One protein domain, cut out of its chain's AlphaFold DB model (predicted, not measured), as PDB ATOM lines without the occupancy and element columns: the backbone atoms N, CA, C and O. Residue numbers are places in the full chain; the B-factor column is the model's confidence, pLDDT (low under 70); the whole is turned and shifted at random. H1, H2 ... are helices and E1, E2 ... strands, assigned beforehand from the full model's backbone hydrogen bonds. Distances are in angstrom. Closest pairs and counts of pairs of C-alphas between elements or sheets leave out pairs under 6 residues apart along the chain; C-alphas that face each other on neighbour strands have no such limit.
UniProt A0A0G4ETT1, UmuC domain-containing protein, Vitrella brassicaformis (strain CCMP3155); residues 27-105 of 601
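This is residues 27 to 105 of the 601 residues of the protein "UmuC domain-containing protein" of Vitrella brassicaformis (strain CCMP3155) (UniProt A0A0G4ETT1). What is the shape? A small three-stranded sheet, E2 E1 E3, has H1 across one face and H3 along the opposite face, while short H2 grazes it; E3 runs on into a two-stranded hairpin, E4 and E5, that reaches away as an arm. What is it made of? The printed part has 79 residues with three named helices and five named strands, in the order H1 E1 E2 H2 H3 E3 E4 E5, and its class is mixed, helices and strands. The sheet E2 E1 E3 is mixed, and E4 with E5 is antiparallel. How spread out is it? It is compact, with a radius of gyration of the C-alphas of 11.9 A, yet elongated, spanning 39 by 24 by 21 A.

What comes first? H1, residues 27 to 36, is on the sheet of E2, residues 51 to 55, E1, residues 44 to 48, and E3, residues 81 to 84, at a height over the sheet of 9.0 A. It lies over E1 and runs across the strands, at 77 degrees to E1 on the local plane; it is only just not over E2 or E3, with 2 of its C-alphas falling on each. Its closest C-alphas to E1 are those of Cys 29 and Val 46, 6.0 A apart. How do these strands pair? E1 and E2 form a hairpin, antiparallel at 144 degrees, with N 46 and O 54 within hydrogen-bond range at 2.9 A. E1 and E3 are parallel at 26 degrees, with N 45 and O 81 at 2.9 A. Where are the other helices? H2, residues 57 to 61, only grazes the sheet with its residues 57 to 60. H3, residues 70 to 76, is on the opposite face from H1 at a height over the sheet of 10.0 A, over E1 and along the strands, at 15 degrees to E1 on the local plane. In H1, H2 and H3 every O i to N i+4 pair is within hydrogen-bond range. What follows E3? E4, residues 87 to 89, and E5, residues 92 to 94, form a hairpin, antiparallel at 153 degrees, with N 94 and O 87 at 2.8 A. E3 runs on into E4 at 36 degrees, across a break of 2 residues.

Where does the first element begin? C-alpha 27 of H1 is at (34.390, 20.465, -30.801), and H1 is 14.5 A long. How long are the others? E1 measures 13.6 A, E2 10.9 A, H3 10.0 A and E3 9.9 A. Where does the last element end? C-alpha 94 of E5 is at (27.977, 2.549, -23.280).

How large is it? The two C-alphas farthest apart, those of Ala 61 and Ser 90, are 39.2 A apart. Is it continuous? The printed part has no cut, and no link is long. How confident is the model? The mean pLDDT of the printed part is 95.4, and no printed residue is under 70.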
ATOM      1  N   PHE A  27      33.522  21.641 -30.953       98.50
ATOM      2  CA  PHE A  27      34.390  20.465 -30.801       98.50
ATOM      3  C   PHE A  27      33.707  19.093 -30.668       98.50
ATOM      4  O   PHE A  27      33.890  18.241 -31.535       98.50
ATOM      5  N   TYR A  28      32.913  18.862 -29.615       98.62
ATOM      6  CA  TYR A  28      32.334  17.537 -29.349       98.62
ATOM      7  C   TYR A  28      31.430  17.063 -30.495       98.62
ATOM      8  O   TYR A  28      31.441  15.882 -30.826       98.62
ATOM      9  N   CYS A  29      30.705  17.974 -31.155       98.56
ATOM     10  CA  CYS A  29      29.922  17.644 -32.341       98.56
ATOM     11  C   CYS A  29      30.821  17.113 -33.461       98.56
ATOM     12  O   CYS A  29      30.453  16.145 -34.111       98.56
ATOM     13  N   GLN A  30      32.013  17.687 -33.671       98.50
ATOM     14  CA  GLN A  30      32.954  17.183 -34.676       98.50
ATOM     15  C   GLN A  30      33.483  15.788 -34.344       98.50
ATOM     16  O   GLN A  30      33.634  14.969 -35.249       98.50
ATOM     17  N   VAL A  31      33.745  15.511 -33.062       98.56
ATOM     18  CA  VAL A  31      34.167  14.182 -32.590       98.56
ATOM     19  C   VAL A  31      33.075  13.148 -32.865       98.56
ATOM     20  O   VAL A  31      33.380  12.075 -33.378       98.56
ATOM     21  N   GLU A  32      31.805  13.482 -32.616       98.38
ATOM     22  CA  GLU A  32      30.684  12.589 -32.938       98.38
ATOM     23  C   GLU A  32      30.432  12.469 -34.450       98.38
ATOM     24  O   GLU A  32      30.258  11.353 -34.932       98.38
ATOM     25  N   HIS A  33      30.532  13.556 -35.227       98.06
ATOM     26  CA  HIS A  33      30.511  13.501 -36.697       98.06
ATOM     27  C   HIS A  33      31.593  12.549 -37.244       98.06
ATOM     28  O   HIS A  33      31.306  11.745 -38.127       98.06
ATOM     29  N   ARG A  34      32.824  12.604 -36.707       97.56
ATOM     30  CA  ARG A  34      33.935  11.714 -37.096       97.56
ATOM     31  C   ARG A  34      33.692  10.262 -36.672       97.56
ATOM     32  O   ARG A  34      34.002   9.355 -37.435       97.56
ATOM     33  N   ARG A  35      33.149  10.032 -35.471       97.25
ATOM     34  CA  ARG A  35      32.912   8.682 -34.922       97.25
ATOM     35  C   ARG A  35      31.746   7.955 -35.595       97.25
ATOM     36  O   ARG A  35      31.854   6.761 -35.846       97.25
ATOM     37  N   LEU A  36      30.643   8.658 -35.847       97.19
ATOM     38  CA  LEU A  36      29.402   8.101 -36.401       97.19
ATOM     39  C   LEU A  36      29.290   8.282 -37.927       97.19
ATOM     40  O   LEU A  36      28.294   7.887 -38.518       97.19
ATOM     41  N   ASN A  37      30.303   8.875 -38.575       96.94
ATOM     42  CA  ASN A  37      30.315   9.191 -40.009       96.94
ATOM     43  C   ASN A  37      29.128  10.081 -40.460       96.94
ATOM     44  O   ASN A  37      28.606   9.950 -41.567       96.94
ATOM     45  N   ILE A  38      28.700  11.006 -39.592       96.94
ATOM     46  CA  ILE A  38      27.591  11.936 -39.856       96.94
ATOM     47  C   ILE A  38      28.138  13.189 -40.547       96.94
ATOM     48  O   ILE A  38      29.049  13.842 -40.027       96.94
ATOM     49  N   ALA A  39      27.556  13.572 -41.685       96.75
ATOM     50  CA  ALA A  39      27.973  14.746 -42.455       96.75
ATOM     51  C   ALA A  39      27.847  16.068 -41.658       96.75
ATOM     52  O   ALA A  39      27.041  16.190 -40.736       96.75
ATOM     53  N   ARG A  40      28.705  17.055 -41.962       95.19
ATOM     54  CA  ARG A  40      28.915  18.266 -41.128       95.19
ATOM     55  C   ARG A  40      27.832  19.342 -41.261       95.19
ATOM     56  O   ARG A  40      27.785  20.265 -40.450       95.19
ATOM     57  N   ASP A  41      27.004  19.225 -42.285       96.12
ATOM     58  CA  ASP A  41      25.831  20.035 -42.608       96.12
ATOM     59  C   ASP A  41      24.551  19.550 -41.900       96.12
ATOM     60  O   ASP A  41      23.643  20.349 -41.666       96.12
ATOM     61  N   VAL A  42      24.501  18.283 -41.477       98.00
ATOM     62  CA  VAL A  42      23.416  17.737 -40.646       98.00
ATOM     63  C   VAL A  42      23.356  18.488 -39.305       98.00
ATOM     64  O   VAL A  42      24.387  18.596 -38.631       98.00
ATOM     65  N   PRO A  43      22.191  18.997 -38.855       98.31
ATOM     66  CA  PRO A  43      22.063  19.625 -37.544       98.31
ATOM     67  C   PRO A  43      22.301  18.591 -36.442       98.31
ATOM     68  O   PRO A  43      21.544  17.634 -36.310       98.31
ATOM     69  N   LEU A  44      23.345  18.793 -35.636       98.62
ATOM     70  CA  LEU A  44      23.770  17.858 -34.593       98.62
ATOM     71  C   LEU A  44      24.077  18.589 -33.283       98.62
ATOM     72  O   LEU A  44      24.755  19.623 -33.257       98.62
ATOM     73  N   ALA A  45      23.622  18.009 -32.174       98.50
ATOM     74  CA  ALA A  45      24.001  18.417 -30.830       98.50
ATOM     75  C   ALA A  45      24.428  17.217 -29.977       98.50
ATOM     76  O   ALA A  45      23.869  16.126 -30.078       98.50
ATOM     77  N   VAL A  46      25.413  17.450 -29.108       98.38
ATOM     78  CA  VAL A  46      25.879  16.465 -28.126       98.38
ATOM     79  C   VAL A  46      25.234  16.775 -26.781       98.38
ATOM     80  O   VAL A  46      25.333  17.905 -26.287       98.38
ATOM     81  N   GLN A  47      24.576  15.782 -26.188       96.75
ATOM     82  CA  GLN A  47      23.828  15.917 -24.937       96.75
ATOM     83  C   GLN A  47      24.504  15.191 -23.770       96.75
ATOM     84  O   GLN A  47      25.082  14.117 -23.926       96.75
ATOM     85  N   GLN A  48      24.379  15.773 -22.577       95.06
ATOM     86  CA  GLN A  48      24.700  15.132 -21.310       95.06
ATOM     87  C   GLN A  48      23.406  14.977 -20.510       95.06
ATOM     88  O   GLN A  48      22.843  15.956 -20.011       95.06
ATOM     89  N   TRP A  49      22.928  13.741 -20.389       94.00
ATOM     90  CA  TRP A  49      21.573  13.426 -19.942       94.00
ATOM     91  C   TRP A  49      20.533  14.103 -20.848       94.00
ATOM     92  O   TRP A  49      20.393  13.726 -22.006       94.00
ATOM     93  N   ASP A  50      19.831  15.116 -20.340       93.38
ATOM     94  CA  ASP A  50      18.771  15.848 -21.030       93.38
ATOM     95  C   ASP A  50      19.152  17.298 -21.386       93.38
ATOM     96  O   ASP A  50      18.288  18.051 -21.832       93.38
ATOM     97  N   GLY A  51      20.413  17.709 -21.186       96.44
ATOM     98  CA  GLY A  51      20.916  19.052 -21.508       96.44
ATOM     99  C   GLY A  51      21.994  19.040 -22.594       96.44
ATOM    100  O   GLY A  51      22.901  18.208 -22.563       96.44
ATOM    101  N   LEU A  52      21.922  19.971 -23.548       98.12
ATOM    102  CA  LEU A  52      22.895  20.072 -24.641       98.12
ATOM    103  C   LEU A  52      24.209  20.710 -24.177       98.12
ATOM    104  O   LEU A  52      24.223  21.857 -23.726       98.12
ATOM    105  N   ILE A  53      25.324  19.997 -24.345       97.69
ATOM    106  CA  ILE A  53      26.664  20.473 -23.965       97.69
ATOM    107  C   ILE A  53      27.470  21.018 -25.148       97.69
ATOM    108  O   ILE A  53      28.307  21.894 -24.937       97.69
ATOM    109  N   ALA A  54      27.174  20.578 -26.375       98.25
ATOM    110  CA  ALA A  54      27.691  21.158 -27.614       98.25
ATOM    111  C   ALA A  54      26.607  21.154 -28.703       98.25
ATOM    112  O   ALA A  54      25.739  20.284 -28.718       98.25
ATOM    113  N   VAL A  55      26.657  22.136 -29.606       98.62
ATOM    114  CA  VAL A  55      25.700  22.319 -30.711       98.62
ATOM    115  C   VAL A  55      26.476  22.785 -31.942       98.62
ATOM    116  O   VAL A  55      27.242  23.754 -31.832       98.62
ATOM    117  N   ASN A  56      26.300  22.121 -33.087       98.31
ATOM    118  CA  ASN A  56      26.973  22.477 -34.338       98.31
ATOM    119  C   ASN A  56      26.315  23.685 -35.037       98.31
ATOM    120  O   ASN A  56      25.280  24.192 -34.607       98.31
ATOM    121  N   TYR A  57      26.949  24.202 -36.088       98.00
ATOM    122  CA  TYR A  57      26.536  25.462 -36.715       98.00
ATOM    123  C   TYR A  57      25.181  25.385 -37.450       98.00
ATOM    124  O   TYR A  57      24.379  26.296 -37.237       98.00
ATOM    125  N   PRO A  58      24.843  24.311 -38.192       98.31
ATOM    126  CA  PRO A  58      23.487  24.102 -38.708       98.31
ATOM    127  C   PRO A  58      22.408  24.089 -37.609       98.31
ATOM    128  O   PRO A  58      21.406  24.795 -37.717       98.31
ATOM    129  N   ALA A  59      22.633  23.389 -36.490       98.38
ATOM    130  CA  ALA A  59      21.687  23.390 -35.370       98.38
ATOM    131  C   ALA A  59      21.562  24.775 -34.691       98.38
ATOM    132  O   ALA A  59      20.464  25.177 -34.299       98.38
ATOM    133  N   ARG A  60      22.654  25.554 -34.606       98.25
ATOM    134  CA  ARG A  60      22.611  26.958 -34.139       98.25
ATOM    135  C   ARG A  60      21.810  27.864 -35.074       98.25
ATOM    136  O   ARG A  60      21.116  28.750 -34.580       98.25
ATOM    137  N   ALA A  61      21.879  27.649 -36.390       97.75
ATOM    138  CA  ALA A  61      21.078  28.392 -37.364       97.75
ATOM    139  C   ALA A  61      19.570  28.130 -37.176       97.75
ATOM    140  O   ALA A  61      18.774  29.060 -37.253       97.75
ATOM    141  N   ALA A  62      19.193  26.906 -36.786       97.75
ATOM    142  CA  ALA A  62      17.843  26.559 -36.326       97.75
ATOM    143  C   ALA A  62      17.516  27.033 -34.883       97.75
ATOM    144  O   ALA A  62      16.541  26.595 -34.275       97.75
ATOM    145  N   GLY A  63      18.327  27.916 -34.287       98.00
ATOM    146  CA  GLY A  63      18.071  28.531 -32.978       98.00
ATOM    147  C   GLY A  63      18.354  27.653 -31.750       98.00
ATOM    148  O   GLY A  63      18.072  28.082 -30.620       98.00
ATOM    149  N   VAL A  64      18.913  26.450 -31.937       98.50
ATOM    150  CA  VAL A  64      19.333  25.547 -30.851       98.50
ATOM    151  C   VAL A  64      20.588  26.101 -30.164       98.50
ATOM    152  O   VAL A  64      21.503  26.610 -30.812       98.50
ATOM    153  N   ARG A  65      20.643  26.028 -28.831       97.62
ATOM    154  CA  ARG A  65      21.702  26.623 -28.001       97.62
ATOM    155  C   ARG A  65      22.263  25.609 -27.006       97.62
ATOM    156  O   ARG A  65      21.550  24.743 -26.505       97.62
ATOM    157  N   ARG A  66      23.552  25.747 -26.673       96.88
ATOM    158  CA  ARG A  66      24.163  25.048 -25.529       96.88
ATOM    159  C   ARG A  66      23.369  25.408 -24.266       96.88
ATOM    160  O   ARG A  66      23.062  26.579 -24.059       96.88
ATOM    161  N   GLY A  67      23.017  24.412 -23.459       95.94
ATOM    162  CA  GLY A  67      22.142  24.562 -22.293       95.94
ATOM    163  C   GLY A  67      20.640  24.380 -22.558       95.94
ATOM    164  O   GLY A  67      19.894  24.246 -21.588       95.94
ATOM    165  N   ASP A  68      20.177  24.305 -23.816       98.12
ATOM    166  CA  ASP A  68      18.806  23.849 -24.105       98.12
ATOM    167  C   ASP A  68      18.587  22.428 -23.547       98.12
ATOM    168  O   ASP A  68      19.506  21.603 -23.513       98.12
ATOM    169  N   ARG A  69      17.343  22.115 -23.164       97.69
ATOM    170  CA  ARG A  69      16.925  20.724 -22.927       97.69
ATOM    171  C   ARG A  69      16.602  20.040 -24.252       97.69
ATOM    172  O   ARG A  69      16.091  20.685 -25.165       97.69
ATOM    173  N   THR A  70      16.825  18.734 -24.344       95.69
ATOM    174  CA  THR A  70      16.650  17.940 -25.579       95.69
ATOM    175  C   THR A  70      15.280  18.118 -26.241       95.69
ATOM    176  O   THR A  70      15.209  18.367 -27.442       95.69
ATOM    177  N   ALA A  71      14.196  18.096 -25.460       96.19
ATOM    178  CA  ALA A  71      12.837  18.336 -25.957       96.19
ATOM    179  C   ALA A  71      12.631  19.765 -26.506       96.19
ATOM    180  O   ALA A  71      11.972  19.946 -27.526       96.19
ATOM    181  N   VAL A  72      13.233  20.777 -25.871       97.81
ATOM    182  CA  VAL A  72      13.192  22.176 -26.341       97.81
ATOM    183  C   VAL A  72      13.993  22.328 -27.636       97.81
ATOM    184  O   VAL A  72      13.547  22.999 -28.560       97.81
ATOM    185  N   ALA A  73      15.146  21.666 -27.733       97.88
ATOM    186  CA  ALA A  73      15.972  21.664 -28.933       97.88
ATOM    187  C   ALA A  73      15.272  20.982 -30.123       97.88
ATOM    188  O   ALA A  73      15.215  21.567 -31.202       97.88
ATOM    189  N   LYS A  74      14.649  19.811 -29.910       97.25
ATOM    190  CA  LYS A  74      13.805  19.138 -30.914       97.25
ATOM    191  C   LYS A  74      12.584  19.968 -31.326       97.25
ATOM    192  O   LYS A  74      12.204  19.937 -32.489       97.25
ATOM    193  N   GLY A  75      12.006  20.753 -30.413       98.00
ATOM    194  CA  GLY A  75      10.926  21.693 -30.737       98.00
ATOM    195  C   GLY A  75      11.353  22.858 -31.644       98.00
ATOM    196  O   GLY A  75      10.522  23.395 -32.367       98.00
ATOM    197  N   LYS A  76      12.639  23.238 -31.632       98.19
ATOM    198  CA  LYS A  76      13.217  24.252 -32.537       98.19
ATOM    199  C   LYS A  76      13.697  23.654 -33.863       98.19
ATOM    200  O   LYS A  76      13.621  24.305 -34.896       98.19
ATOM    201  N   CYS A  77      14.215  22.429 -33.819       98.12
ATOM    202  CA  CYS A  77      14.787  21.716 -34.954       98.12
ATOM    203  C   CYS A  77      14.351  20.238 -34.890       98.12
ATOM    204  O   CYS A  77      15.001  19.442 -34.206       98.12
ATOM    205  N   PRO A  78      13.247  19.855 -35.562       97.19
ATOM    206  CA  PRO A  78      12.722  18.487 -35.521       97.19
ATOM    207  C   PRO A  78      13.739  17.439 -35.983       97.19
ATOM    208  O   PRO A  78      13.876  16.388 -35.355       97.19
ATOM    209  N   ASP A  79      14.522  17.770 -37.010       96.44
ATOM    210  CA  ASP A  79      15.514  16.888 -37.638       96.44
ATOM    211  C   ASP A  79      16.864  16.851 -36.896       96.44
ATOM    212  O   ASP A  79      17.787  16.163 -37.320       96.44
ATOM    213  N   LEU A  80      16.992  17.556 -35.763       98.12
ATOM    214  CA  LEU A  80      18.214  17.610 -34.956       98.12
ATOM    215  C   LEU A  80      18.684  16.209 -34.549       98.12
ATOM    216  O   LEU A  80      18.008  15.537 -33.763       98.12
ATOM    217  N   VAL A  81      19.864  15.798 -35.000       98.00
ATOM    218  CA  VAL A  81      20.529  14.601 -34.486       98.00
ATOM    219  C   VAL A  81      21.019  14.884 -33.068       98.00
ATOM    220  O   VAL A  81      21.694  15.885 -32.802       98.00
ATOM    221  N   LEU A  82      20.647  14.005 -32.145       97.69
ATOM    222  CA  LEU A  82      21.005  14.081 -30.736       97.69
ATOM    223  C   LEU A  82      21.909  12.900 -30.406       97.69
ATOM    224  O   LEU A  82      21.442  11.769 -30.391       97.69
ATOM    225  N   VAL A  83      23.182  13.174 -30.123       97.75
ATOM    226  CA  VAL A  83      24.143  12.143 -29.710       97.75
ATOM    227  C   VAL A  83      24.405  12.291 -28.221       97.75
ATOM    228  O   VAL A  83      24.848  13.351 -27.764       97.75
ATOM    229  N   HIS A  84      24.129  11.254 -27.435       97.12
ATOM    230  CA  HIS A  84      24.521  11.257 -26.028       97.12
ATOM    231  C   HIS A  84      26.021  10.962 -25.902       97.12
ATOM    232  O   HIS A  84      26.585  10.148 -26.633       97.12
ATOM    233  N   VAL A  85      26.677  11.652 -24.969       96.44
ATOM    234  CA  VAL A  85      28.055  11.341 -24.567       96.44
ATOM    235  C   VAL A  85      28.188   9.889 -24.097       96.44
ATOM    236  O   VAL A  85      27.245   9.299 -23.575       96.44
ATOM    237  N   GLU A  86      29.391   9.337 -24.194       95.44
ATOM    238  CA  GLU A  86      29.711   8.039 -23.599       95.44
ATOM    239  C   GLU A  86      29.341   7.976 -22.109       95.44
ATOM    240  O   GLU A  86      29.513   8.953 -21.368       95.44
ATOM    241  N   THR A  87      28.896   6.815 -21.638       94.88
ATOM    242  CA  THR A  87      28.704   6.551 -20.211       94.88
ATOM    243  C   THR A  87      29.420   5.282 -19.751       94.88
ATOM    244  O   THR A  87      29.876   4.470 -20.550       94.88
ATOM    245  N   ILE A  88      29.568   5.150 -18.435       92.31
ATOM    246  CA  ILE A  88      30.195   4.036 -17.729       92.31
ATOM    247  C   ILE A  88      29.274   3.631 -16.576       92.31
ATOM    248  O   ILE A  88      28.828   4.483 -15.795       92.31
ATOM    249  N   SER A  89      29.019   2.340 -16.442       88.12
ATOM    250  CA  SER A  89      28.301   1.721 -15.326       88.12
ATOM    251  C   SER A  89      28.955   0.385 -14.963       88.12
ATOM    252  O   SER A  89      29.947  -0.022 -15.558       88.12
ATOM    253  N   SER A  90      28.441  -0.304 -13.943       80.25
ATOM    254  CA  SER A  90      29.038  -1.551 -13.426       80.25
ATOM    255  C   SER A  90      28.976  -2.754 -14.385       80.25
ATOM    256  O   SER A  90      29.418  -3.836 -14.019       80.25
ATOM    257  N   ASP A  91      28.368  -2.585 -15.555       84.69
ATOM    258  CA  ASP A  91      28.225  -3.546 -16.651       84.69
ATOM    259  C   ASP A  91      29.073  -3.188 -17.891       84.69
ATOM    260  O   ASP A  91      29.182  -4.014 -18.796       84.69
ATOM    261  N   GLY A  92      29.716  -2.011 -17.932       85.88
ATOM    262  CA  GLY A  92      30.642  -1.622 -19.001       85.88
ATOM    263  C   GLY A  92      30.604  -0.136 -19.375       85.88
ATOM    264  O   GLY A  92      30.096   0.708 -18.633       85.88
ATOM    265  N   ARG A  93      31.161   0.180 -20.553       90.25
ATOM    266  CA  ARG A  93      31.049   1.493 -21.208       90.25
ATOM    267  C   ARG A  93      29.958   1.441 -22.285       90.25
ATOM    268  O   ARG A  93      30.019   0.586 -23.165       90.25
ATOM    269  N   HIS A  94      29.019   2.384 -22.259       92.44
ATOM    270  CA  HIS A  94      27.977   2.549 -23.280       92.44
ATOM    271  C   HIS A  94      28.364   3.728 -24.184       92.44
ATOM    272  O   HIS A  94      28.463   4.857 -23.697       92.44
ATOM    273  N   PRO A  95      28.641   3.518 -25.484       90.31
ATOM    274  CA  PRO A  95      29.302   4.530 -26.307       90.31
ATOM    275  C   PRO A  95      28.401   5.703 -26.717       90.31
ATOM    276  O   PRO A  95      28.938   6.719 -27.167       90.31
ATOM    277  N   GLY A  96      27.079   5.573 -26.595       89.94
ATOM    278  CA  GLY A  96      26.112   6.508 -27.167       89.94
ATOM    279  C   GLY A  96      26.089   6.464 -28.700       89.94
ATOM    280  O   GLY A  96      27.090   6.160 -29.363       89.94
ATOM    281  N   SER A  97      24.952   6.797 -29.287       91.75
ATOM    282  CA  SER A  97      24.717   6.793 -30.734       91.75
ATOM    283  C   SER A  97      23.775   7.929 -31.144       91.75
ATOM    284  O   SER A  97      23.416   8.780 -30.329       91.75
ATOM    285  N   ASP A  98      23.434   7.967 -32.427       87.50
ATOM    286  CA  ASP A  98      22.415   8.812 -33.046       87.50
ATOM    287  C   ASP A  98      21.029   8.135 -33.148       87.50
ATOM    288  O   ASP A  98      20.074   8.774 -33.596       87.50
ATOM    289  N   ASP A  99      20.887   6.879 -32.698       90.31
ATOM    290  CA  ASP A  99      19.610   6.153 -32.669       90.31
ATOM    291  C   ASP A  99      18.663   6.730 -31.586       90.31
ATOM    292  O   ASP A  99      18.997   6.705 -30.397       90.31
ATOM    293  N   PRO A 100      17.443   7.197 -31.930       84.44
ATOM    294  CA  PRO A 100      16.440   7.634 -30.952       84.44
ATOM    295  C   PRO A 100      15.971   6.555 -29.954       84.44
ATOM    296  O   PRO A 100      15.265   6.881 -28.990       84.44
ATOM    297  N   ALA A 101      16.298   5.279 -30.180       88.25
ATOM    298  CA  ALA A 101      16.072   4.191 -29.234       88.25
ATOM    299  C   ALA A 101      17.138   4.105 -28.122       88.25
ATOM    300  O   ALA A 101      16.854   3.494 -27.086       88.25
ATOM    301  N   ASP A 102      18.307   4.733 -28.297       86.69
ATOM    302  CA  ASP A 102      19.417   4.742 -27.336       86.69
ATOM    303  C   ASP A 102      19.055   5.514 -26.051       86.69
ATOM    304  O   ASP A 102      18.434   6.584 -26.083       86.69
ATOM    305  N   ARG A 103      19.362   4.937 -24.882       86.69
ATOM    306  CA  ARG A 103      18.796   5.357 -23.587       86.69
ATOM    307  C   ARG A 103      19.763   5.157 -22.427       86.69
ATOM    308  O   ARG A 103      20.058   4.034 -22.039       86.69
ATOM    309  N   HIS A 104      20.103   6.272 -21.787       92.44
ATOM    310  CA  HIS A 104      21.020   6.345 -20.651       92.44
ATOM    311  C   HIS A 104      20.294   6.669 -19.328       92.44
ATOM    312  O   HIS A 104      19.637   7.709 -19.203       92.44
ATOM    313  N   ASP A 105      20.432   5.824 -18.300       90.44
ATOM    314  CA  ASP A 105      19.909   6.048 -16.946       90.44
ATOM    315  C   ASP A 105      20.939   6.752 -16.049       90.44
ATOM    316  O   ASP A 105      21.825   6.146 -15.440       90.44
TER     317      ASP A 105